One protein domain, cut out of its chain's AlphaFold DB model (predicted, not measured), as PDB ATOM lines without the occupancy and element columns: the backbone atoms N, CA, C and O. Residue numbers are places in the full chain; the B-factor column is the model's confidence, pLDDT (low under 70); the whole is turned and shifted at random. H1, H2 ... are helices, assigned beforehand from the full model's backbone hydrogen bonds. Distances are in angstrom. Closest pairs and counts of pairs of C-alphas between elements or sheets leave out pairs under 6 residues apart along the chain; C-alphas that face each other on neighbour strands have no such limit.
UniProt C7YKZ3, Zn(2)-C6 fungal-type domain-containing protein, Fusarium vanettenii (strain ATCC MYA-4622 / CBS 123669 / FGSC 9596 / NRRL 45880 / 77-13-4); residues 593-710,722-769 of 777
ATOM      1  N   GLU A 593     -34.866 -25.905  42.008       87.44
ATOM      2  CA  GLU A 593     -33.715 -25.725  42.897       87.44
ATOM      3  C   GLU A 593     -34.023 -26.189  44.327       87.44
ATOM      4  O   GLU A 593     -33.173 -26.809  44.958       87.44
ATOM      5  N   GLU A 594     -35.254 -25.990  44.811       84.81
ATOM      6  CA  GLU A 594     -35.715 -26.540  46.093       84.81
ATOM      7  C   GLU A 594     -35.805 -28.074  46.065       84.81
ATOM      8  O   GLU A 594     -35.427 -28.705  47.050       84.81
ATOM      9  N   TRP A 595     -36.228 -28.686  44.948       90.69
ATOM     10  CA  TRP A 595     -36.202 -30.148  44.796       90.69
ATOM     11  C   TRP A 595     -34.765 -30.686  44.830       90.69
ATOM     12  O   TRP A 595     -34.468 -31.547  45.655       90.69
ATOM     13  N   ILE A 596     -33.846 -30.132  44.025       87.19
ATOM     14  CA  ILE A 596     -32.444 -30.595  43.996       87.19
ATOM     15  C   ILE A 596     -31.776 -30.435  45.373       87.19
ATOM     16  O   ILE A 596     -31.065 -31.335  45.815       87.19
ATOM     17  N   LEU A 597     -32.025 -29.328  46.083       87.31
ATOM     18  CA  LEU A 597     -31.503 -29.135  47.440       87.31
ATOM     19  C   LEU A 597     -32.151 -30.066  48.472       87.31
ATOM     20  O   LEU A 597     -31.490 -30.417  49.444       87.31
ATOM     21  N   SER A 598     -33.405 -30.490  48.277       85.00
ATOM     22  CA  SER A 598     -34.064 -31.453  49.174       85.00
ATOM     23  C   SER A 598     -33.488 -32.868  49.090       85.00
ATOM     24  O   SER A 598     -33.653 -33.634  50.033       85.00
ATOM     25  N   GLN A 599     -32.771 -33.186  48.007       85.38
ATOM     26  CA  GLN A 599     -32.063 -34.457  47.834       85.38
ATOM     27  C   GLN A 599     -30.689 -34.485  48.521       85.38
ATOM     28  O   GLN A 599     -30.081 -35.548  48.618       85.38
ATOM     29  N   ALA A 600     -30.171 -33.346  48.997       87.19
ATOM     30  CA  ALA A 600     -28.887 -33.289  49.692       87.19
ATOM     31  C   ALA A 600     -29.027 -33.700  51.166       87.19
ATOM     32  O   ALA A 600     -29.842 -33.141  51.901       87.19
ATOM     33  N   ALA A 601     -28.178 -34.623  51.622       84.69
ATOM     34  CA  ALA A 601     -28.161 -35.074  53.010       84.69
ATOM     35  C   ALA A 601     -27.809 -33.908  53.967       84.69
ATOM     36  O   ALA A 601     -26.749 -33.287  53.807       84.69
ATOM     37  N   PRO A 602     -28.642 -33.592  54.981       76.31
ATOM     38  CA  PRO A 602     -28.398 -32.447  55.858       76.31
ATOM     39  C   PRO A 602     -27.301 -32.694  56.906       76.31
ATOM     40  O   PRO A 602     -26.737 -31.732  57.437       76.31
ATOM     41  N   THR A 603     -26.951 -33.954  57.189       79.69
ATOM     42  CA  THR A 603     -25.820 -34.335  58.052       79.69
ATOM     43  C   THR A 603     -24.915 -35.387  57.407       79.69
ATOM     44  O   THR A 603     -25.301 -36.100  56.479       79.69
ATOM     45  N   LYS A 604     -23.682 -35.519  57.920       75.69
ATOM     46  CA  LYS A 604     -22.734 -36.537  57.432       75.69
ATOM     47  C   LYS A 604     -23.163 -37.951  57.843       75.69
ATOM     48  O   LYS A 604     -22.838 -38.925  57.173       75.69
ATOM     49  N   GLU A 605     -23.887 -38.060  58.949       75.25
ATOM     50  CA  GLU A 605     -24.456 -39.295  59.469       75.25
ATOM     51  C   GLU A 605     -25.578 -39.839  58.568       75.25
ATOM     52  O   GLU A 605     -25.598 -41.040  58.304       75.25
ATOM     53  N   GLU A 606     -26.460 -38.974  58.058       74.31
ATOM     54  CA  GLU A 606     -27.521 -39.332  57.094       74.31
ATOM     55  C   GLU A 606     -26.933 -39.691  55.721       74.31
ATOM     56  O   GLU A 606     -27.286 -40.721  55.145       74.31
ATOM     57  N   LEU A 607     -25.928 -38.936  55.262       78.38
ATOM     58  CA  LEU A 607     -25.190 -39.217  54.026       78.38
ATOM     59  C   LEU A 607     -24.568 -40.628  54.012       78.38
ATOM     60  O   LEU A 607     -24.648 -41.330  53.009       78.38
ATOM     61  N   TYR A 608     -23.975 -41.071  55.128       74.62
ATOM     62  CA  TYR A 608     -23.443 -42.438  55.259       74.62
ATOM     63  C   TYR A 608     -24.510 -43.498  55.582       74.62
ATOM     64  O   TYR A 608     -24.219 -44.692  55.495       74.62
ATOM     65  N   ALA A 609     -25.729 -43.095  55.950       72.31
ATOM     66  CA  ALA A 609     -26.882 -43.990  56.045       72.31
ATOM     67  C   ALA A 609     -27.574 -44.215  54.685       72.31
ATOM     68  O   ALA A 609     -28.403 -45.120  54.581       72.31
ATOM     69  N   GLY A 610     -27.210 -43.431  53.664       68.12
ATOM     70  CA  GLY A 610     -27.785 -43.471  52.321       68.12
ATOM     71  C   GLY A 610     -29.020 -42.595  52.130       68.12
ATOM     72  O   GLY A 610     -29.756 -42.802  51.170       68.12
ATOM     73  N   ASP A 611     -29.246 -41.639  53.031       72.44
ATOM     74  CA  ASP A 611     -30.389 -40.724  53.020       72.44
ATOM     75  C   ASP A 611     -29.971 -39.383  52.380       72.44
ATOM     76  O   ASP A 611     -29.666 -38.403  53.064       72.44
ATOM     77  N   GLY A 612     -29.856 -39.391  51.045       81.31
ATOM     78  CA  GLY A 612     -29.509 -38.229  50.213       81.31
ATOM     79  C   GLY A 612     -28.096 -38.221  49.600       81.31
ATOM     80  O   GLY A 612     -27.239 -39.062  49.882       81.31
ATOM     81  N   CYS A 613     -27.854 -37.242  48.726       87.06
ATOM     82  CA  CYS A 613     -26.595 -36.991  48.019       87.06
ATOM     83  C   CYS A 613     -25.695 -35.976  48.753       87.06
ATOM     84  O   CYS A 613     -26.087 -35.373  49.756       87.06
ATOM     85  N   HIS A 614     -24.462 -35.770  48.278       90.31
ATOM     86  CA  HIS A 614     -23.584 -34.742  48.841       90.31
ATOM     87  C   HIS A 614     -24.047 -33.335  48.427       90.31
ATOM     88  O   HIS A 614     -24.419 -33.103  47.279       90.31
ATOM     89  N   LEU A 615     -23.944 -32.349  49.325       88.31
ATOM     90  CA  LEU A 615     -24.386 -30.975  49.040       88.31
ATOM     91  C   LEU A 615     -23.702 -30.369  47.797       88.31
ATOM     92  O   LEU A 615     -24.362 -29.714  46.992       88.31
ATOM     93  N   ASP A 616     -22.407 -30.632  47.596       89.31
ATOM     94  CA  ASP A 616     -21.687 -30.169  46.398       89.31
ATOM     95  C   ASP A 616     -22.183 -30.843  45.100       89.31
ATOM     96  O   ASP A 616     -22.081 -30.241  44.032       89.31
ATOM     97  N   GLU A 617     -22.748 -32.058  45.166       92.56
ATOM     98  CA  GLU A 617     -23.344 -32.750  44.008       92.56
ATOM     99  C   GLU A 617     -24.639 -32.039  43.587       92.56
ATOM    100  O   GLU A 617     -24.815 -31.697  42.415       92.56
ATOM    101  N   ALA A 618     -25.497 -31.720  44.564       89.56
ATOM    102  CA  ALA A 618     -26.722 -30.946  44.366       89.56
ATOM    103  C   ALA A 618     -26.444 -29.521  43.841       89.56
ATOM    104  O   ALA A 618     -27.073 -29.079  42.877       89.56
ATOM    105  N   ILE A 619     -25.468 -28.808  44.420       89.94
ATOM    106  CA  ILE A 619     -25.073 -27.464  43.961       89.94
ATOM    107  C   ILE A 619     -24.504 -27.518  42.535       89.94
ATOM    108  O   ILE A 619     -24.899 -26.714  41.690       89.94
ATOM    109  N   CYS A 620     -23.636 -28.490  42.231       93.81
ATOM    110  CA  CYS A 620     -23.091 -28.666  40.885       93.81
ATOM    111  C   CYS A 620     -24.191 -28.928  39.844       93.81
ATOM    112  O   CYS A 620     -24.126 -28.406  38.728       93.81
ATOM    113  N   LEU A 621     -25.211 -29.718  40.199       92.56
ATOM    114  CA  LEU A 621     -26.354 -29.969  39.327       92.56
ATOM    115  C   LEU A 621     -27.148 -28.679  39.061       92.56
ATOM    116  O   LEU A 621     -27.475 -28.392  37.911       92.56
ATOM    117  N   ILE A 622     -27.388 -27.855  40.087       91.19
ATOM    118  CA  ILE A 622     -28.052 -26.546  39.946       91.19
ATOM    119  C   ILE A 622     -27.262 -25.611  39.020       91.19
ATOM    120  O   ILE A 622     -27.843 -25.035  38.096       91.19
ATOM    121  N   ASP A 623     -25.949 -25.478  39.220       90.44
ATOM    122  CA  ASP A 623     -25.097 -24.622  38.385       90.44
ATOM    123  C   ASP A 623     -25.098 -25.066  36.914       90.44
ATOM    124  O   ASP A 623     -25.184 -24.236  36.003       90.44
ATOM    125  N   TYR A 624     -25.073 -26.375  36.664       95.62
ATOM    126  CA  TYR A 624     -25.152 -26.924  35.315       95.62
ATOM    127  C   TYR A 624     -26.522 -26.682  34.654       95.62
ATOM    128  O   TYR A 624     -26.598 -26.174  33.527       95.62
ATOM    129  N   LEU A 625     -27.628 -26.958  35.353       92.44
ATOM    130  CA  LEU A 625     -28.974 -26.734  34.811       92.44
ATOM    131  C   LEU A 625     -29.280 -25.236  34.600       92.44
ATOM    132  O   LEU A 625     -30.060 -24.890  33.705       92.44
ATOM    133  N   ASN A 626     -28.597 -24.338  35.318       91.56
ATOM    134  CA  ASN A 626     -28.617 -22.887  35.087       91.56
ATOM    135  C   ASN A 626     -27.681 -22.388  33.965       91.56
ATOM    136  O   ASN A 626     -27.772 -21.225  33.572       91.56
ATOM    137  N   ASN A 627     -26.883 -23.267  33.343       90.44
ATOM    138  CA  ASN A 627     -25.854 -22.947  32.335       90.44
ATOM    139  C   ASN A 627     -24.663 -22.124  32.876       90.44
ATOM    140  O   ASN A 627     -23.985 -21.453  32.096       90.44
ATOM    141  N   ASN A 628     -24.391 -22.166  34.185       90.88
ATOM    142  CA  ASN A 628     -23.226 -21.497  34.777       90.88
ATOM    143  C   ASN A 628     -21.911 -22.224  34.433       90.88
ATOM    144  O   ASN A 628     -20.854 -21.596  34.393       90.88
ATOM    145  N   ILE A 629     -21.989 -23.534  34.173       92.75
ATOM    146  CA  ILE A 629     -20.873 -24.428  33.829       92.75
ATOM    147  C   ILE A 629     -21.248 -25.347  32.657       92.75
ATOM    148  O   ILE A 629     -22.428 -25.594  32.395       92.75
ATOM    149  N   THR A 630     -20.251 -25.864  31.938       94.31
ATOM    150  CA  THR A 630     -20.448 -26.828  30.838       94.31
ATOM    151  C   THR A 630     -20.673 -28.257  31.346       94.31
ATOM    152  O   THR A 630     -20.325 -28.583  32.478       94.31
ATOM    153  N   ALA A 631     -21.193 -29.152  30.494       91.62
ATOM    154  CA  ALA A 631     -21.424 -30.559  30.856       91.62
ATOM    155  C   ALA A 631     -20.138 -31.294  31.287       91.62
ATOM    156  O   ALA A 631     -20.178 -32.123  32.189       91.62
ATOM    157  N   GLN A 632     -18.981 -30.961  30.697       92.75
ATOM    158  CA  GLN A 632     -17.699 -31.577  31.061       92.75
ATOM    159  C   GLN A 632     -17.166 -31.070  32.410       92.75
ATOM    160  O   GLN A 632     -16.615 -31.844  33.197       92.75
ATOM    161  N   GLU A 633     -17.336 -29.775  32.690       91.56
ATOM    162  CA  GLU A 633     -17.010 -29.183  33.994       91.56
ATOM    163  C   GLU A 633     -17.936 -29.742  35.079       91.56
ATOM    164  O   GLU A 633     -17.452 -30.149  36.131       91.56
ATOM    165  N   ALA A 634     -19.234 -29.860  34.781       94.12
ATOM    166  CA  ALA A 634     -20.232 -30.471  35.651       94.12
ATOM    167  C   ALA A 634     -19.924 -31.948  35.935       94.12
ATOM    168  O   ALA A 634     -19.862 -32.329  37.096       94.12
ATOM    169  N   ALA A 635     -19.628 -32.767  34.919       94.62
ATOM    170  CA  ALA A 635     -19.241 -34.170  35.103       94.62
ATOM    171  C   ALA A 635     -18.007 -34.324  36.015       94.62
ATOM    172  O   ALA A 635     -17.975 -35.187  36.893       94.62
ATOM    173  N   THR A 636     -17.006 -33.456  35.842       92.56
ATOM    174  CA  THR A 636     -15.787 -33.450  36.668       92.56
ATOM    175  C   THR A 636     -16.060 -32.964  38.098       92.56
ATOM    176  O   THR A 636     -15.457 -33.459  39.046       92.56
ATOM    177  N   ALA A 637     -16.949 -31.986  38.278       91.69
ATOM    178  CA  ALA A 637     -17.269 -31.418  39.584       91.69
ATOM    179  C   ALA A 637     -18.239 -32.296  40.397       91.69
ATOM    180  O   ALA A 637     -18.019 -32.464  41.593       91.69
ATOM    181  N   ILE A 638     -19.245 -32.903  39.759       93.31
ATOM    182  CA  ILE A 638     -20.270 -33.732  40.414       93.31
ATOM    183  C   ILE A 638     -19.735 -35.106  40.845       93.31
ATOM    184  O   ILE A 638     -20.193 -35.660  41.832       93.31
ATOM    185  N   THR A 639     -18.729 -35.660  40.159       93.12
ATOM    186  CA  THR A 639     -18.107 -36.945  40.554       93.12
ATOM    187  C   THR A 639     -17.048 -36.792  41.649       93.12
ATOM    188  O   THR A 639     -16.701 -37.756  42.335       93.12
ATOM    189  N   LYS A 640     -16.533 -35.573  41.845       92.06
ATOM    190  CA  LYS A 640     -15.412 -35.283  42.743       92.06
ATOM    191  C   LYS A 640     -15.669 -35.613  44.223       92.06
ATOM    192  O   LYS A 640     -14.730 -36.123  44.831       92.06
ATOM    193  N   PRO A 641     -16.852 -35.370  44.828       91.06
ATOM    194  CA  PRO A 641     -17.083 -35.708  46.234       91.06
ATOM    195  C   PRO A 641     -16.993 -37.217  46.492       91.06
ATOM    196  O   PRO A 641     -16.309 -37.631  47.425       91.06
ATOM    197  N   VAL A 642     -17.566 -38.049  45.610       88.62
ATOM    198  CA  VAL A 642     -17.430 -39.518  45.674       88.62
ATOM    199  C   VAL A 642     -15.970 -39.959  45.556       88.62
ATOM    200  O   VAL A 642     -15.515 -40.778  46.351       88.62
ATOM    201  N   LEU A 643     -15.210 -39.382  44.618       89.00
ATOM    202  CA  LEU A 643     -13.787 -39.688  44.415       89.00
ATOM    203  C   LEU A 643     -12.879 -39.283  45.597       89.00
ATOM    204  O   LEU A 643     -11.710 -39.669  45.616       89.00
ATOM    205  N   GLN A 644     -13.388 -38.510  46.563       88.00
ATOM    206  CA  GLN A 644     -12.657 -38.053  47.752       88.00
ATOM    207  C   GLN A 644     -13.003 -38.821  49.042       88.00
ATOM    208  O   GLN A 644     -12.418 -38.521  50.083       88.00
ATOM    209  N   GLU A 645     -13.911 -39.800  48.995       87.19
ATOM    210  CA  GLU A 645     -14.197 -40.683  50.136       87.19
ATOM    211  C   GLU A 645     -13.092 -41.730  50.364       87.19
ATOM    212  O   GLU A 645     -12.301 -42.039  49.473       87.19
ATOM    213  N   ASP A 646     -13.089 -42.334  51.557       83.00
ATOM    214  CA  ASP A 646     -12.181 -43.437  51.906       83.00
ATOM    215  C   ASP A 646     -12.419 -44.706  51.050       83.00
ATOM    216  O   ASP A 646     -11.478 -45.462  50.805       83.00
ATOM    217  N   ASP A 647     -13.654 -44.925  50.571       84.75
ATOM    218  CA  ASP A 647     -14.007 -45.944  49.567       84.75
ATOM    219  C   ASP A 647     -14.976 -45.365  48.509       84.75
ATOM    220  O   ASP A 647     -16.197 -45.355  48.704       84.75
ATOM    221  N   PRO A 648     -14.458 -44.869  47.370       86.25
ATOM    222  CA  PRO A 648     -15.286 -44.302  46.305       86.25
ATOM    223  C   PRO A 648     -16.224 -45.302  45.615       86.25
ATOM    224  O   PRO A 648     -17.210 -44.878  45.015       86.25
ATOM    225  N   GLN A 649     -15.948 -46.614  45.668       82.19
ATOM    226  CA  GLN A 649     -16.812 -47.621  45.040       82.19
ATOM    227  C   GLN A 649     -18.040 -47.909  45.909       82.19
ATOM    228  O   GLN A 649     -19.152 -47.965  45.381       82.19
ATOM    229  N   GLU A 650     -17.872 -48.032  47.230       82.00
ATOM    230  CA  GLU A 650     -19.003 -48.204  48.155       82.00
ATOM    231  C   GLU A 650     -19.867 -46.940  48.298       82.00
ATOM    232  O   GLU A 650     -21.034 -47.061  48.651       82.00
ATOM    233  N   GLN A 651     -19.349 -45.740  47.999       85.19
ATOM    234  CA  GLN A 651     -20.080 -44.464  48.143       85.19
ATOM    235  C   GLN A 651     -20.668 -43.902  46.834       85.19
ATOM    236  O   GLN A 651     -21.130 -42.758  46.805       85.19
ATOM    237  N   LEU A 652     -20.669 -44.681  45.747       85.44
ATOM    238  CA  LEU A 652     -21.161 -44.242  44.434       85.44
ATOM    239  C   LEU A 652     -22.698 -44.216  44.328       85.44
ATOM    240  O   LEU A 652     -23.261 -43.442  43.553       85.44
ATOM    241  N   TYR A 653     -23.385 -45.039  45.126       83.56
ATOM    242  CA  TYR A 653     -24.837 -45.243  45.062       83.56
ATOM    243  C   TYR A 653     -25.650 -43.951  45.279       83.56
ATOM    244  O   TYR A 653     -26.609 -43.723  44.551       83.56
ATOM    245  N   ARG A 654     -25.231 -43.070  46.200       86.50
ATOM    246  CA  ARG A 654     -25.870 -41.763  46.475       86.50
ATOM    247  C   ARG A 654     -25.867 -40.806  45.273       86.50
ATOM    248  O   ARG A 654     -26.863 -40.137  45.016       86.50
ATOM    249  N   LEU A 655     -24.779 -40.782  44.499       89.12
ATOM    250  CA  LEU A 655     -24.686 -39.982  43.275       89.12
ATOM    251  C   LEU A 655     -25.527 -40.612  42.158       89.12
ATOM    252  O   LEU A 655     -26.195 -39.900  41.412       89.12
ATOM    253  N   MET A 656     -25.528 -41.947  42.056       90.38
ATOM    254  CA  MET A 656     -26.397 -42.645  41.103       90.38
ATOM    255  C   MET A 656     -27.879 -42.402  41.417       90.38
ATOM    256  O   MET A 656     -28.634 -42.174  40.484       90.38
ATOM    257  N   ALA A 657     -28.285 -42.367  42.691       85.56
ATOM    258  CA  ALA A 657     -29.667 -42.097  43.092       85.56
ATOM    259  C   ALA A 657     -30.158 -40.736  42.570       85.56
ATOM    260  O   ALA A 657     -31.133 -40.678  41.820       85.56
ATOM    261  N   LEU A 658     -29.405 -39.662  42.846       89.25
ATOM    262  CA  LEU A 658     -29.687 -38.317  42.327       89.25
ATOM    263  C   LEU A 658     -29.799 -38.296  40.790       89.25
ATOM    264  O   LEU A 658     -30.691 -37.654  40.235       89.25
ATOM    265  N   LEU A 659     -28.898 -39.001  40.098       91.25
ATOM    266  CA  LEU A 659     -28.859 -39.060  38.634       91.25
ATOM    267  C   LEU A 659     -29.941 -39.968  38.017       91.25
ATOM    268  O   LEU A 659     -30.269 -39.786  36.844       91.25
ATOM    269  N   CYS A 660     -30.508 -40.914  38.771       88.38
ATOM    270  CA  CYS A 660     -31.659 -41.718  38.356       88.38
ATOM    271  C   CYS A 660     -32.986 -40.967  38.563       88.38
ATOM    272  O   CYS A 660     -33.850 -41.018  37.691       88.38
ATOM    273  N   GLU A 661     -33.152 -40.235  39.670       86.81
ATOM    274  CA  GLU A 661     -34.398 -39.506  39.955       86.81
ATOM    275  C   GLU A 661     -34.543 -38.218  39.133       86.81
ATOM    276  O   GLU A 661     -35.631 -37.920  38.633       86.81
ATOM    277  N   ALA A 662     -33.458 -37.458  38.935       89.31
ATOM    278  CA  ALA A 662     -33.532 -36.144  38.289       89.31
ATOM    279  C   ALA A 662     -34.186 -36.151  36.887       89.31
ATOM    280  O   ALA A 662     -34.992 -35.260  36.623       89.31
ATOM    281  N   PRO A 663     -33.937 -37.118  35.975       88.00
ATOM    282  CA  PRO A 663     -34.618 -37.153  34.676       88.00
ATOM    283  C   PRO A 663     -36.128 -37.434  34.762       88.00
ATOM    284  O   PRO A 663     -36.875 -37.059  33.851       88.00
ATOM    285  N   VAL A 664     -36.584 -38.097  35.828       85.06
ATOM    286  CA  VAL A 664     -38.004 -38.388  36.073       85.06
ATOM    287  C   VAL A 664     -38.696 -37.133  36.605       85.06
ATOM    288  O   VAL A 664     -39.659 -36.673  35.989       85.06
ATOM    289  N   GLU A 665     -38.146 -36.544  37.669       85.50
ATOM    290  CA  GLU A 665     -38.731 -35.415  38.407       85.50
ATOM    291  C   GLU A 665     -38.518 -34.045  37.728       85.50
ATOM    292  O   GLU A 665     -39.310 -33.124  37.931       85.50
ATOM    293  N   LEU A 666     -37.494 -33.891  36.874       88.12
ATOM    294  CA  LEU A 666     -37.176 -32.645  36.155       88.12
ATOM    295  C   LEU A 666     -37.369 -32.784  34.628       88.12
ATOM    296  O   LEU A 666     -36.408 -32.659  33.857       88.12
ATOM    297  N   PRO A 667     -38.606 -32.994  34.129       82.88
ATOM    298  CA  PRO A 667     -38.862 -33.291  32.717       82.88
ATOM    299  C   PRO A 667     -38.416 -32.183  31.750       82.88
ATOM    300  O   PRO A 667     -38.084 -32.472  30.601       82.88
ATOM    301  N   ALA A 668     -38.373 -30.925  32.205       85.50
ATOM    302  CA  ALA A 668     -37.947 -29.776  31.403       85.50
ATOM    303  C   ALA A 668     -36.429 -29.727  31.127       85.50
ATOM    304  O   ALA A 668     -36.012 -29.070  30.176       85.50
ATOM    305  N   ASP A 669     -35.613 -30.418  31.932       89.75
ATOM    306  CA  ASP A 669     -34.145 -30.398  31.851       89.75
ATOM    307  C   ASP A 669     -33.550 -31.736  31.344       89.75
ATOM    308  O   ASP A 669     -32.329 -31.883  31.277       89.75
ATOM    309  N   ARG A 670     -34.386 -32.706  30.927       89.88
ATOM    310  CA  ARG A 670     -33.978 -34.069  30.509       89.88
ATOM    311  C   ARG A 670     -32.809 -34.126  29.527       89.88
ATOM    312  O   ARG A 670     -31.869 -34.874  29.769       89.88
ATOM    313  N   GLU A 671     -32.827 -33.323  28.462       89.44
ATOM    314  CA  GLU A 671     -31.737 -33.306  27.472       89.44
ATOM    315  C   GLU A 671     -30.384 -32.964  28.107       89.44
ATOM    316  O   GLU A 671     -29.393 -33.641  27.851       89.44
ATOM    317  N   LYS A 672     -30.356 -31.983  29.017       91.31
ATOM    318  CA  LYS A 672     -29.145 -31.635  29.768       91.31
ATOM    319  C   LYS A 672     -28.710 -32.769  30.689       91.31
ATOM    320  O   LYS A 672     -27.524 -33.045  30.823       91.31
ATOM    321  N   LEU A 673     -29.657 -33.438  31.341       93.00
ATOM    322  CA  LEU A 673     -29.348 -34.564  32.222       93.00
ATOM    323  C   LEU A 673     -28.741 -35.739  31.433       93.00
ATOM    324  O   LEU A 673     -27.789 -36.358  31.904       93.00
ATOM    325  N   TYR A 674     -29.197 -35.989  30.200       93.19
ATOM    326  CA  TYR A 674     -28.568 -36.955  29.294       93.19
ATOM    327  C   TYR A 674     -27.177 -36.503  28.816       93.19
ATOM    328  O   TYR A 674     -26.251 -37.314  28.820       93.19
ATOM    329  N   ASP A 675     -26.995 -35.221  28.476       92.38
ATOM    330  CA  ASP A 675     -25.681 -34.647  28.142       92.38
ATOM    331  C   ASP A 675     -24.683 -34.778  29.312       92.38
ATOM    332  O   ASP A 675     -23.506 -35.078  29.099       92.38
ATOM    333  N   LEU A 676     -25.145 -34.602  30.557       94.62
ATOM    334  CA  LEU A 676     -24.342 -34.794  31.766       94.62
ATOM    335  C   LEU A 676     -23.946 -36.264  31.960       94.62
ATOM    336  O   LEU A 676     -22.775 -36.542  32.212       94.62
ATOM    337  N   LEU A 677     -24.879 -37.209  31.800       93.38
ATOM    338  CA  LEU A 677     -24.578 -38.647  31.867       93.38
ATOM    339  C   LEU A 677     -23.551 -39.064  30.800       93.38
ATOM    340  O   LEU A 677     -22.617 -39.808  31.104       93.38
ATOM    341  N   PHE A 678     -23.667 -38.533  29.581       91.25
ATOM    342  CA  PHE A 678     -22.700 -38.769  28.506       91.25
ATOM    343  C   PHE A 678     -21.321 -38.156  28.817       91.25
ATOM    344  O   PHE A 678     -20.286 -38.787  28.597       91.25
ATOM    345  N   ALA A 679     -21.283 -36.947  29.390       93.00
ATOM    346  CA  ALA A 679     -20.043 -36.308  29.831       93.00
ATOM    347  C   ALA A 679     -19.368 -37.054  31.000       93.00
ATOM    348  O   ALA A 679     -18.138 -37.092  31.064       93.00
ATOM    349  N   ILE A 680     -20.148 -37.690  31.887       92.50
ATOM    350  CA  ILE A 680     -19.639 -38.591  32.933       92.50
ATOM    351  C   ILE A 680     -19.038 -39.853  32.298       92.50
ATOM    352  O   ILE A 680     -17.904 -40.193  32.624       92.50
ATOM    353  N   GLN A 681     -19.714 -40.502  31.340       90.62
ATOM    354  CA  GLN A 681     -19.161 -41.669  30.623       90.62
ATOM    355  C   GLN A 681     -17.827 -41.386  29.914       90.62
ATOM    356  O   GLN A 681     -17.014 -42.295  29.744       90.62
ATOM    357  N   ALA A 682     -17.593 -40.135  29.509       90.00
ATOM    358  CA  ALA A 682     -16.357 -39.690  28.871       90.00
ATOM    359  C   ALA A 682     -15.192 -39.409  29.850       90.00
ATOM    360  O   ALA A 682     -14.083 -39.109  29.396       90.00
ATOM    361  N   LEU A 683     -15.405 -39.487  31.170       90.75
ATOM    362  CA  LEU A 683     -14.349 -39.279  32.166       90.75
ATOM    363  C   LEU A 683     -13.314 -40.423  32.155       90.75
ATOM    364  O   LEU A 683     -13.666 -41.591  31.960       90.75
ATOM    365  N   PRO A 684     -12.022 -40.126  32.403       88.00
ATOM    366  CA  PRO A 684     -10.999 -41.158  32.525       88.00
ATOM    367  C   PRO A 684     -11.254 -42.048  33.758       88.00
ATOM    368  O   PRO A 684     -11.787 -41.565  34.757       88.00
ATOM    369  N   PRO A 685     -10.835 -43.329  33.743       86.69
ATOM    370  CA  PRO A 685     -10.935 -44.183  34.923       86.69
ATOM    371  C   PRO A 685     -10.087 -43.645  36.085       86.69
ATOM    372  O   PRO A 685      -8.868 -43.508  35.961       86.69
ATOM    373  N   GLU A 686     -10.724 -43.382  37.224       85.56
ATOM    374  CA  GLU A 686     -10.101 -42.824  38.431       85.56
ATOM    375  C   GLU A 686     -10.624 -43.554  39.678       85.56
ATOM    376  O   GLU A 686     -11.729 -44.090  39.670       85.56
ATOM    377  N   ALA A 687      -9.801 -43.666  40.727       79.50
ATOM    378  CA  ALA A 687     -10.108 -44.392  41.972       79.50
ATOM    379  C   ALA A 687     -10.640 -45.843  41.803       79.50
ATOM    380  O   ALA A 687     -11.274 -46.392  42.699       79.50
ATOM    381  N   GLY A 688     -10.374 -46.489  40.661       78.62
ATOM    382  CA  GLY A 688     -10.891 -47.826  40.338       78.62
ATOM    383  C   GLY A 688     -12.308 -47.843  39.748       78.62
ATOM    384  O   GLY A 688     -12.849 -48.924  39.521       78.62
ATOM    385  N   ILE A 689     -12.908 -46.685  39.478       84.75
ATOM    386  CA  ILE A 689     -14.212 -46.540  38.822       84.75
ATOM    387  C   ILE A 689     -13.996 -46.417  37.305       84.75
ATOM    388  O   ILE A 689     -13.172 -45.624  36.848       84.75
ATOM    389  N   ASN A 690     -14.731 -47.209  36.514       87.00
ATOM    390  CA  ASN A 690     -14.788 -47.081  35.054       87.00
ATOM    391  C   ASN A 690     -16.107 -46.415  34.654       87.00
ATOM    392  O   ASN A 690     -17.142 -47.076  34.640       87.00
ATOM    393  N   TRP A 691     -16.076 -45.124  34.327       87.50
ATOM    394  CA  TRP A 691     -17.293 -44.344  34.081       87.50
ATOM    395  C   TRP A 691     -18.049 -44.718  32.800       87.50
ATOM    396  O   TRP A 691     -19.252 -44.475  32.735       87.50
ATOM    397  N   ILE A 692     -17.386 -45.361  31.831       83.19
ATOM    398  CA  ILE A 692     -17.959 -45.780  30.534       83.19
ATOM    399  C   ILE A 692     -19.289 -46.533  30.710       83.19
ATOM    400  O   ILE A 692     -20.244 -46.291  29.972       83.19
ATOM    401  N   ASP A 693     -19.367 -47.406  31.714       76.38
ATOM    402  CA  ASP A 693     -20.522 -48.279  31.951       76.38
ATOM    403  C   ASP A 693     -21.523 -47.708  32.983       76.38
ATOM    404  O   ASP A 693     -22.468 -48.403  33.346       76.38
ATOM    405  N   LEU A 694     -21.312 -46.475  33.481       85.62
ATOM    406  CA  LEU A 694     -22.047 -45.847  34.601       85.62
ATOM    407  C   LEU A 694     -22.294 -46.831  35.771       85.62
ATOM    408  O   LEU A 694     -23.428 -47.243  36.029       85.62
ATOM    409  N   PRO A 695     -21.226 -47.268  36.465       81.44
ATOM    410  CA  PRO A 695     -21.293 -48.398  37.383       81.44
ATOM    411  C   PRO A 695     -22.288 -48.156  38.521       81.44
ATOM    412  O   PRO A 695     -22.239 -47.145  39.213       81.44
ATOM    413  N   GLY A 696     -23.198 -49.110  38.713       78.06
ATOM    414  CA  GLY A 696     -24.270 -49.024  39.706       78.06
ATOM    415  C   GLY A 696     -25.539 -48.312  39.231       78.06
ATOM    416  O   GLY A 696     -26.580 -48.547  39.833       78.06
ATOM    417  N   PHE A 697     -25.515 -47.540  38.134       85.44
ATOM    418  CA  PHE A 697     -26.698 -46.833  37.615       85.44
ATOM    419  C   PHE A 697     -27.845 -47.796  37.285       85.44
ATOM    420  O   PHE A 697     -28.957 -47.621  37.768       85.44
ATOM    421  N   ALA A 698     -27.564 -48.869  36.537       77.88
ATOM    422  CA  ALA A 698     -28.539 -49.909  36.199       77.88
ATOM    423  C   ALA A 698     -29.208 -50.543  37.438       77.88
ATOM    424  O   ALA A 698     -30.412 -50.797  37.443       77.88
ATOM    425  N   SER A 699     -28.426 -50.803  38.489       76.00
ATOM    426  CA  SER A 699     -28.935 -51.364  39.744       76.00
ATOM    427  C   SER A 699     -29.758 -50.337  40.511       76.00
ATOM    428  O   SER A 699     -30.875 -50.648  40.889       76.00
ATOM    429  N   MET A 700     -29.265 -49.105  40.644       81.75
ATOM    430  CA  MET A 700     -29.952 -48.013  41.337       81.75
ATOM    431  C   MET A 700     -31.278 -47.628  40.669       81.75
ATOM    432  O   MET A 700     -32.281 -47.424  41.344       81.75
ATOM    433  N   TRP A 701     -31.310 -47.604  39.334       81.62
ATOM    434  CA  TRP A 701     -32.528 -47.410  38.551       81.62
ATOM    435  C   TRP A 701     -33.564 -48.499  38.852       81.62
ATOM    436  O   TRP A 701     -34.746 -48.213  39.043       81.62
ATOM    437  N   CYS A 702     -33.119 -49.755  38.947       71.50
ATOM    438  CA  CYS A 702     -33.977 -50.861  39.353       71.50
ATOM    439  C   CYS A 702     -34.417 -50.735  40.823       71.50
ATOM    440  O   CYS A 702     -35.588 -50.928  41.126       71.50
ATOM    441  N   ASP A 703     -33.514 -50.363  41.729       71.00
ATOM    442  CA  ASP A 703     -33.788 -50.262  43.163       71.00
ATOM    443  C   ASP A 703     -34.818 -49.155  43.476       71.00
ATOM    444  O   ASP A 703     -35.784 -49.405  44.196       71.00
ATOM    445  N   LEU A 704     -34.665 -47.960  42.889       71.19
ATOM    446  CA  LEU A 704     -35.524 -46.795  43.152       71.19
ATOM    447  C   LEU A 704     -36.825 -46.790  42.344       71.19
ATOM    448  O   LEU A 704     -37.887 -46.481  42.880       71.19
ATOM    449  N   LEU A 705     -36.747 -47.106  41.047       71.00
ATOM    450  CA  LEU A 705     -37.857 -46.914  40.105       71.00
ATOM    451  C   LEU A 705     -38.528 -48.236  39.699       71.00
ATOM    452  O   LEU A 705     -39.501 -48.222  38.944       71.00
ATOM    453  N   ARG A 706     -38.040 -49.385  40.201       64.00
ATOM    454  CA  ARG A 706     -38.642 -50.707  39.946       64.00
ATOM    455  C   ARG A 706     -38.861 -51.565  41.205       64.00
ATOM    456  O   ARG A 706     -39.848 -52.285  41.237       64.00
ATOM    457  N   LEU A 707     -38.040 -51.530  42.256       46.34
ATOM    458  CA  LEU A 707     -38.109 -52.501  43.370       46.34
ATOM    459  C   LEU A 707     -39.151 -52.182  44.461       46.34
ATOM    460  O   LEU A 707     -38.857 -52.071  45.649       46.34
ATOM    461  N   GLY A 708     -40.421 -52.184  44.054       45.09
ATOM    462  CA  GLY A 708     -41.571 -52.380  44.947       45.09
ATOM    463  C   GLY A 708     -42.079 -53.832  45.024       45.09
ATOM    464  O   GLY A 708     -43.034 -54.099  45.749       45.09
ATOM    465  N   PHE A 709     -41.494 -54.768  44.264       44.62
ATOM    466  CA  PHE A 709     -42.202 -55.981  43.809       44.62
ATOM    467  C   PHE A 709     -41.964 -57.304  44.572       44.62
ATOM    468  O   PHE A 709     -42.529 -58.313  44.164       44.62
ATOM    469  N   ASP A 710     -41.188 -57.344  45.665       30.42
ATOM    470  CA  ASP A 710     -40.762 -58.619  46.298       30.42
ATOM    471  C   ASP A 710     -41.087 -58.730  47.815       30.42
ATOM    472  O   ASP A 710     -40.298 -59.216  48.632       30.42
ATOM    473  N   SER A 722     -59.055 -41.585  43.422       50.19
ATOM    474  CA  SER A 722     -58.882 -41.156  42.026       50.19
ATOM    475  C   SER A 722     -57.611 -40.323  41.836       50.19
ATOM    476  O   SER A 722     -56.892 -40.514  40.858       50.19
ATOM    477  N   ASP A 723     -57.311 -39.448  42.795       50.44
ATOM    478  CA  ASP A 723     -56.164 -38.541  42.728       50.44
ATOM    479  C   ASP A 723     -54.848 -39.316  42.853       50.44
ATOM    480  O   ASP A 723     -53.943 -39.140  42.040       50.44
ATOM    481  N   ARG A 724     -54.776 -40.290  43.776       53.12
ATOM    482  CA  ARG A 724     -53.581 -41.128  43.933       53.12
ATOM    483  C   ARG A 724     -53.318 -42.013  42.713       53.12
ATOM    484  O   ARG A 724     -52.164 -42.287  42.395       53.12
ATOM    485  N   LYS A 725     -54.369 -42.439  42.004       51.53
ATOM    486  CA  LYS A 725     -54.216 -43.111  40.703       51.53
ATOM    487  C   LYS A 725     -53.624 -42.155  39.670       51.53
ATOM    488  O   LYS A 725     -52.652 -42.532  39.032       51.53
ATOM    489  N   ALA A 726     -54.150 -40.932  39.555       57.06
ATOM    490  CA  ALA A 726     -53.664 -39.923  38.610       57.06
ATOM    491  C   ALA A 726     -52.185 -39.539  38.826       57.06
ATOM    492  O   ALA A 726     -51.447 -39.399  37.853       57.06
ATOM    493  N   GLU A 727     -51.737 -39.427  40.079       58.97
ATOM    494  CA  GLU A 727     -50.320 -39.222  40.425       58.97
ATOM    495  C   GLU A 727     -49.439 -40.376  39.923       58.97
ATOM    496  O   GLU A 727     -48.433 -40.154  39.247       58.97
ATOM    497  N   LEU A 728     -49.851 -41.622  40.192       56.91
ATOM    498  CA  LEU A 728     -49.154 -42.811  39.701       56.91
ATOM    499  C   LEU A 728     -49.167 -42.881  38.162       56.91
ATOM    500  O   LEU A 728     -48.186 -43.346  37.586       56.91
ATOM    501  N   CYS A 729     -50.210 -42.368  37.487       57.09
ATOM    502  CA  CYS A 729     -50.251 -42.288  36.018       57.09
ATOM    503  C   CYS A 729     -49.055 -41.510  35.484       57.09
ATOM    504  O   CYS A 729     -48.293 -42.004  34.654       57.09
ATOM    505  N   GLN A 730     -48.900 -40.295  36.002       63.62
ATOM    506  CA  GLN A 730     -47.900 -39.342  35.547       63.62
ATOM    507  C   GLN A 730     -46.488 -39.821  35.893       63.62
ATOM    508  O   GLN A 730     -45.587 -39.685  35.070       63.62
ATOM    509  N   HIS A 731     -46.307 -40.451  37.058       68.88
ATOM    510  CA  HIS A 731     -45.027 -41.034  37.446       68.88
ATOM    511  C   HIS A 731     -44.608 -42.185  36.511       68.88
ATOM    512  O   HIS A 731     -43.517 -42.136  35.945       68.88
ATOM    513  N   PHE A 732     -45.465 -43.183  36.257       63.94
ATOM    514  CA  PHE A 732     -45.097 -44.300  35.372       63.94
ATOM    515  C   PHE A 732     -44.920 -43.873  33.903       63.94
ATOM    516  O   PHE A 732     -44.010 -44.365  33.233       63.94
ATOM    517  N   GLU A 733     -45.710 -42.916  33.403       66.12
ATOM    518  CA  GLU A 733     -45.472 -42.300  32.088       66.12
ATOM    519  C   GLU A 733     -44.122 -41.559  32.036       66.12
ATOM    520  O   GLU A 733     -43.393 -41.665  31.043       66.12
ATOM    521  N   ALA A 734     -43.745 -40.855  33.110       71.62
ATOM    522  CA  ALA A 734     -42.463 -40.167  33.205       71.62
ATOM    523  C   ALA A 734     -41.278 -41.145  33.221       71.62
ATOM    524  O   ALA A 734     -40.354 -40.952  32.428       71.62
ATOM    525  N   VAL A 735     -41.318 -42.201  34.044       76.50
ATOM    526  CA  VAL A 735     -40.263 -43.234  34.107       76.50
ATOM    527  C   VAL A 735     -40.130 -43.952  32.758       76.50
ATOM    528  O   VAL A 735     -39.025 -44.042  32.225       76.50
ATOM    529  N   GLY A 736     -41.239 -44.368  32.134       69.62
ATOM    530  CA  GLY A 736     -41.225 -45.023  30.815       69.62
ATOM    531  C   GLY A 736     -40.647 -44.157  29.700       69.62
ATOM    532  O   GLY A 736     -39.896 -44.643  28.854       69.62
ATOM    533  N   SER A 737     -40.945 -42.856  29.726       77.25
ATOM    534  CA  SER A 737     -40.354 -41.893  28.797       77.25
ATOM    535  C   SER A 737     -38.843 -41.737  28.982       77.25
ATOM    536  O   SER A 737     -38.163 -41.445  27.998       77.25
ATOM    537  N   VAL A 738     -38.313 -41.901  30.198       81.31
ATOM    538  CA  VAL A 738     -36.866 -41.834  30.449       81.31
ATOM    539  C   VAL A 738     -36.179 -43.147  30.072       81.31
ATOM    540  O   VAL A 738     -35.158 -43.106  29.393       81.31
ATOM    541  N   GLU A 739     -36.742 -44.309  30.424       80.00
ATOM    542  CA  GLU A 739     -36.157 -45.612  30.061       80.00
ATOM    543  C   GLU A 739     -35.978 -45.771  28.544       80.00
ATOM    544  O   GLU A 739     -34.942 -46.256  28.088       80.00
ATOM    545  N   ALA A 740     -36.956 -45.312  27.755       70.56
ATOM    546  CA  ALA A 740     -36.875 -45.333  26.297       70.56
ATOM    547  C   ALA A 740     -35.715 -44.473  25.755       70.56
ATOM    548  O   ALA A 740     -34.972 -44.925  24.884       70.56
ATOM    549  N   GLU A 741     -35.524 -43.259  26.281       79.75
ATOM    550  CA  GLU A 741     -34.429 -42.366  25.876       79.75
ATOM    551  C   GLU A 741     -33.056 -42.884  26.330       79.75
ATOM    552  O   GLU A 741     -32.108 -42.868  25.543       79.75
ATOM    553  N   LEU A 742     -32.943 -43.405  27.557       81.44
ATOM    554  CA  LEU A 742     -31.705 -44.015  28.054       81.44
ATOM    555  C   LEU A 742     -31.285 -45.212  27.187       81.44
ATOM    556  O   LEU A 742     -30.118 -45.305  26.805       81.44
ATOM    557  N   TYR A 743     -32.234 -46.077  26.807       76.62
ATOM    558  CA  TYR A 743     -31.987 -47.182  25.878       76.62
ATOM    559  C   TYR A 743     -31.533 -46.686  24.494       76.62
ATOM    560  O   TYR A 743     -30.490 -47.114  23.998       76.62
ATOM    561  N   LEU A 744     -32.269 -45.748  23.882       74.62
ATOM    562  CA  LEU A 744     -31.949 -45.209  22.552       74.62
ATOM    563  C   LEU A 744     -30.575 -44.523  22.496       74.62
ATOM    564  O   LEU A 744     -29.913 -44.560  21.457       74.62
ATOM    565  N   ARG A 745     -30.136 -43.917  23.605       78.56
ATOM    566  CA  ARG A 745     -28.834 -43.243  23.739       78.56
ATOM    567  C   ARG A 745     -27.721 -44.158  24.272       78.56
ATOM    568  O   ARG A 745     -26.584 -43.705  24.376       78.56
ATOM    569  N   ASN A 746     -28.014 -45.429  24.572       77.00
ATOM    570  CA  ASN A 746     -27.090 -46.393  25.187       77.00
ATOM    571  C   ASN A 746     -26.464 -45.868  26.504       77.00
ATOM    572  O   ASN A 746     -25.273 -46.046  26.775       77.00
ATOM    573  N   LEU A 747     -27.282 -45.199  27.320       78.62
ATOM    574  CA  LEU A 747     -26.920 -44.663  28.631       78.62
ATOM    575  C   LEU A 747     -27.297 -45.654  29.744       78.62
ATOM    576  O   LEU A 747     -28.330 -46.320  29.696       78.62
ATOM    577  N   GLY A 748     -26.461 -45.737  30.779       67.56
ATOM    578  CA  GLY A 748     -26.805 -46.384  32.054       67.56
ATOM    579  C   GLY A 748     -26.944 -47.911  32.039       67.56
ATOM    580  O   GLY A 748     -27.328 -48.481  33.055       67.56
ATOM    581  N   GLY A 749     -26.658 -48.584  30.918       67.88
ATOM    582  CA  GLY A 749     -26.798 -50.041  30.787       67.88
ATOM    583  C   GLY A 749     -28.244 -50.539  30.644       67.88
ATOM    584  O   GLY A 749     -28.490 -51.735  30.813       67.88
ATOM    585  N   VAL A 750     -29.190 -49.646  30.334       64.75
ATOM    586  CA  VAL A 750     -30.605 -49.975  30.096       64.75
ATOM    587  C   VAL A 750     -30.736 -50.919  28.893       64.75
ATOM    588  O   VAL A 750     -30.177 -50.658  27.829       64.75
ATOM    589  N   SER A 751     -31.480 -52.017  29.054       60.97
ATOM    590  CA  SER A 751     -31.679 -53.033  28.003       60.97
ATOM    591  C   SER A 751     -33.026 -52.898  27.286       60.97
ATOM    592  O   SER A 751     -33.954 -52.276  27.799       60.97
ATOM    593  N   ASP A 752     -33.160 -53.539  26.121       55.56
ATOM    594  CA  ASP A 752     -34.396 -53.580  25.328       55.56
ATOM    595  C   ASP A 752     -35.588 -54.145  26.119       55.56
ATOM    596  O   ASP A 752     -36.716 -53.677  25.971       55.56
ATOM    597  N   ILE A 753     -35.324 -55.094  27.023       53.19
ATOM    598  CA  ILE A 753     -36.306 -55.689  27.940       53.19
ATOM    599  C   ILE A 753     -36.972 -54.630  28.840       53.19
ATOM    600  O   ILE A 753     -38.137 -54.786  29.196       53.19
ATOM    601  N   TRP A 754     -36.273 -53.548  29.200       57.09
ATOM    602  CA  TRP A 754     -36.759 -52.598  30.208       57.09
ATOM    603  C   TRP A 754     -37.900 -51.735  29.660       57.09
ATOM    604  O   TRP A 754     -38.978 -51.702  30.256       57.09
ATOM    605  N   ALA A 755     -37.728 -51.179  28.456       46.34
ATOM    606  CA  ALA A 755     -38.756 -50.392  27.771       46.34
ATOM    607  C   ALA A 755     -40.046 -51.193  27.475       46.34
ATOM    608  O   ALA A 755     -41.131 -50.614  27.384       46.34
ATOM    609  N   TYR A 756     -39.960 -52.525  27.358       43.78
ATOM    610  CA  TYR A 756     -41.132 -53.393  27.191       43.78
ATOM    611  C   TYR A 756     -42.030 -53.460  28.435       43.78
ATOM    612  O   TYR A 756     -43.231 -53.696  28.294       43.78
ATOM    613  N   GLU A 757     -41.495 -53.272  29.644       48.78
ATOM    614  CA  GLU A 757     -42.266 -53.465  30.879       48.78
ATOM    615  C   GLU A 757     -43.170 -52.273  31.210       48.78
ATOM    616  O   GLU A 757     -44.323 -52.487  31.585       48.78
ATOM    617  N   ILE A 758     -42.733 -51.030  30.983       45.44
ATOM    618  CA  ILE A 758     -43.565 -49.850  31.290       45.44
ATOM    619  C   ILE A 758     -44.691 -49.645  30.258       45.44
ATOM    620  O   ILE A 758     -45.789 -49.205  30.611       45.44
ATOM    621  N   ILE A 759     -44.498 -50.084  29.008       43.25
ATOM    622  CA  ILE A 759     -45.570 -50.134  27.992       43.25
ATOM    623  C   ILE A 759     -46.707 -51.091  28.411       43.25
ATOM    624  O   ILE A 759     -47.862 -50.879  28.039       43.25
ATOM    625  N   ASN A 760     -46.423 -52.111  29.231       42.06
ATOM    626  CA  ASN A 760     -47.459 -52.983  29.797       42.06
ATOM    627  C   ASN A 760     -48.217 -52.344  30.982       42.06
ATOM    628  O   ASN A 760     -49.279 -52.845  31.346       42.06
ATOM    629  N   GLN A 761     -47.713 -51.253  31.573       41.34
ATOM    630  CA  GLN A 761     -48.306 -50.597  32.751       41.34
ATOM    631  C   GLN A 761     -49.210 -49.405  32.390       41.34
ATOM    632  O   GLN A 761     -50.247 -49.199  33.023       41.34
ATOM    633  N   THR A 762     -48.882 -48.659  31.330       36.84
ATOM    634  CA  THR A 762     -49.654 -47.485  30.861       36.84
ATOM    635  C   THR A 762     -51.158 -47.743  30.614       36.84
ATOM    636  O   THR A 762     -51.966 -46.866  30.928       36.84
ATOM    637  N   PRO A 763     -51.603 -48.921  30.115       37.81
ATOM    638  CA  PRO A 763     -53.027 -49.198  29.901       37.81
ATOM    639  C   PRO A 763     -53.901 -49.177  31.165       37.81
ATOM    640  O   PRO A 763     -55.102 -48.953  31.055       37.81
ATOM    641  N   TRP A 764     -53.344 -49.390  32.361       34.91
ATOM    642  CA  TRP A 764     -54.123 -49.405  33.612       34.91
ATOM    643  C   TRP A 764     -54.602 -47.999  34.026       34.91
ATOM    644  O   TRP A 764     -55.632 -47.826  34.676       34.91
ATOM    645  N   LEU A 765     -53.858 -46.981  33.601       36.19
ATOM    646  CA  LEU A 765     -53.871 -45.633  34.163       36.19
ATOM    647  C   LEU A 765     -54.877 -44.710  33.452       36.19
ATOM    648  O   LEU A 765     -55.566 -43.913  34.089       36.19
ATOM    649  N   VAL A 766     -55.065 -44.896  32.142       34.53
ATOM    650  CA  VAL A 766     -56.043 -44.145  31.330       34.53
ATOM    651  C   VAL A 766     -57.495 -44.562  31.626       34.53
ATOM    652  O   VAL A 766     -58.404 -43.731  31.581       34.53
ATOM    653  N   PHE A 767     -57.740 -45.837  31.949       38.28
ATOM    654  CA  PHE A 767     -59.098 -46.402  32.020       38.28
ATOM    655  C   PHE A 767     -59.721 -46.460  33.423       38.28
ATOM    656  O   PHE A 767     -60.912 -46.750  33.543       38.28
ATOM    657  N   GLY A 768     -58.996 -46.059  34.473       32.50
ATOM    658  CA  GLY A 768     -59.581 -45.835  35.804       32.50
ATOM    659  C   GLY A 768     -60.662 -44.738  35.845       32.50
ATOM    660  O   GLY A 768     -61.398 -44.640  36.824       32.50
ATOM    661  N   ASN A 769     -60.783 -43.935  34.779       31.92
ATOM    662  CA  ASN A 769     -61.579 -42.704  34.727       31.92
ATOM    663  C   ASN A 769     -62.989 -42.850  34.107       31.92
ATOM    664  O   ASN A 769     -63.696 -41.858  33.962       31.92
TER     665      ASN A 769
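This is residues 593 to 710 and 722 to 769 of the 777 residues of the protein "Zn(2)-C6 fungal-type domain-containing protein" of Fusarium vanettenii (strain ATCC MYA-4622 / CBS 123669 / FGSC 9596 / NRRL 45880 / 77-13-4) (UniProt C7YKZ3). A helical body is gathered round H5, with H3 and H4 side by side as a hairpin, H6 crossing H4 and H7 crossing H5; from this body the long helix H8 runs out as an arm, with H9 and H10 folded back along it. H1 packs on H3, and the short H2 touches no helix. The printed part has 166 residues with ten named helices, H1 to H10 in chain order, and no named strand; its class is all helix. It is compact, with a radius of gyration of the C-alphas of 16.2 A and spans of 50 by 36 by 32 A.

H1, residues 593 to 598, touches H3, residues 615 to 625, at Ile 596 and Ala 618, their closest C-alphas, 5.7 A apart. H2, residues 604 to 609, is apart from both. H3 and H4, residues 631 to 643, form a hairpin at a shallow tilt of 8 degrees, opposite ways, with C-alphas 617 and 638 closest at 4.8 A. H5, residues 653 to 665, and H6, residues 667 to 681, form a hairpin at a shallow tilt of 33 degrees, only just short of steep; Pro 663 and Arg 670 have their closest C-alphas, 5.2 A apart. H4 touches H6, closest at C-alphas 635 and 680, 4.9 A. H7, residues 697 to 705, touches H5 at a steep tilt of 59 degrees, closest at C-alphas 656 and 697, 5.5 A. H8, residues 722 to 744, touches H5 with residues 731 to 738 alone, closest at C-alphas 734 and 664, 5.6 A. H8 also touches H9, residues 752 to 759, closest at C-alphas 736 and 758, 5.4 A, as a hairpin, and H10, residues 762 to 769, closest at C-alphas 729 and 765, 5.3 A. The helix packing is part aligned, part crossed. O i to N i+4 pairs are within hydrogen-bond range throughout H1, H2, H3 and H7, and in 6 of 9 in H4, 7 of 9 in H5, 9 of 11 in H6 and 18 of 19 in H8. H9 and H10 have 0 of 4 each, beside 2 of 5 and 1 of 5 O i to N i+3 pairs.

H1 begins at C-alpha 593, (-33.715, -25.725, 42.897). H6 is 21.5 A long and H8 33.5 A. H10 ends at C-alpha 769, (-61.579, -42.704, 34.727).

The C-alphas farthest apart, of Asp 646 and Asn 769, are 52.3 A apart. Residues 711 to 721 are not printed, and C-alphas 710 and 722 are 25.5 A apart across this cut. The link from H6 to H7 is long, 15 residues. Mean pLDDT of the printed part is 77.0; 41 residues are under 70, among them 722 to 733 and 748 to 769.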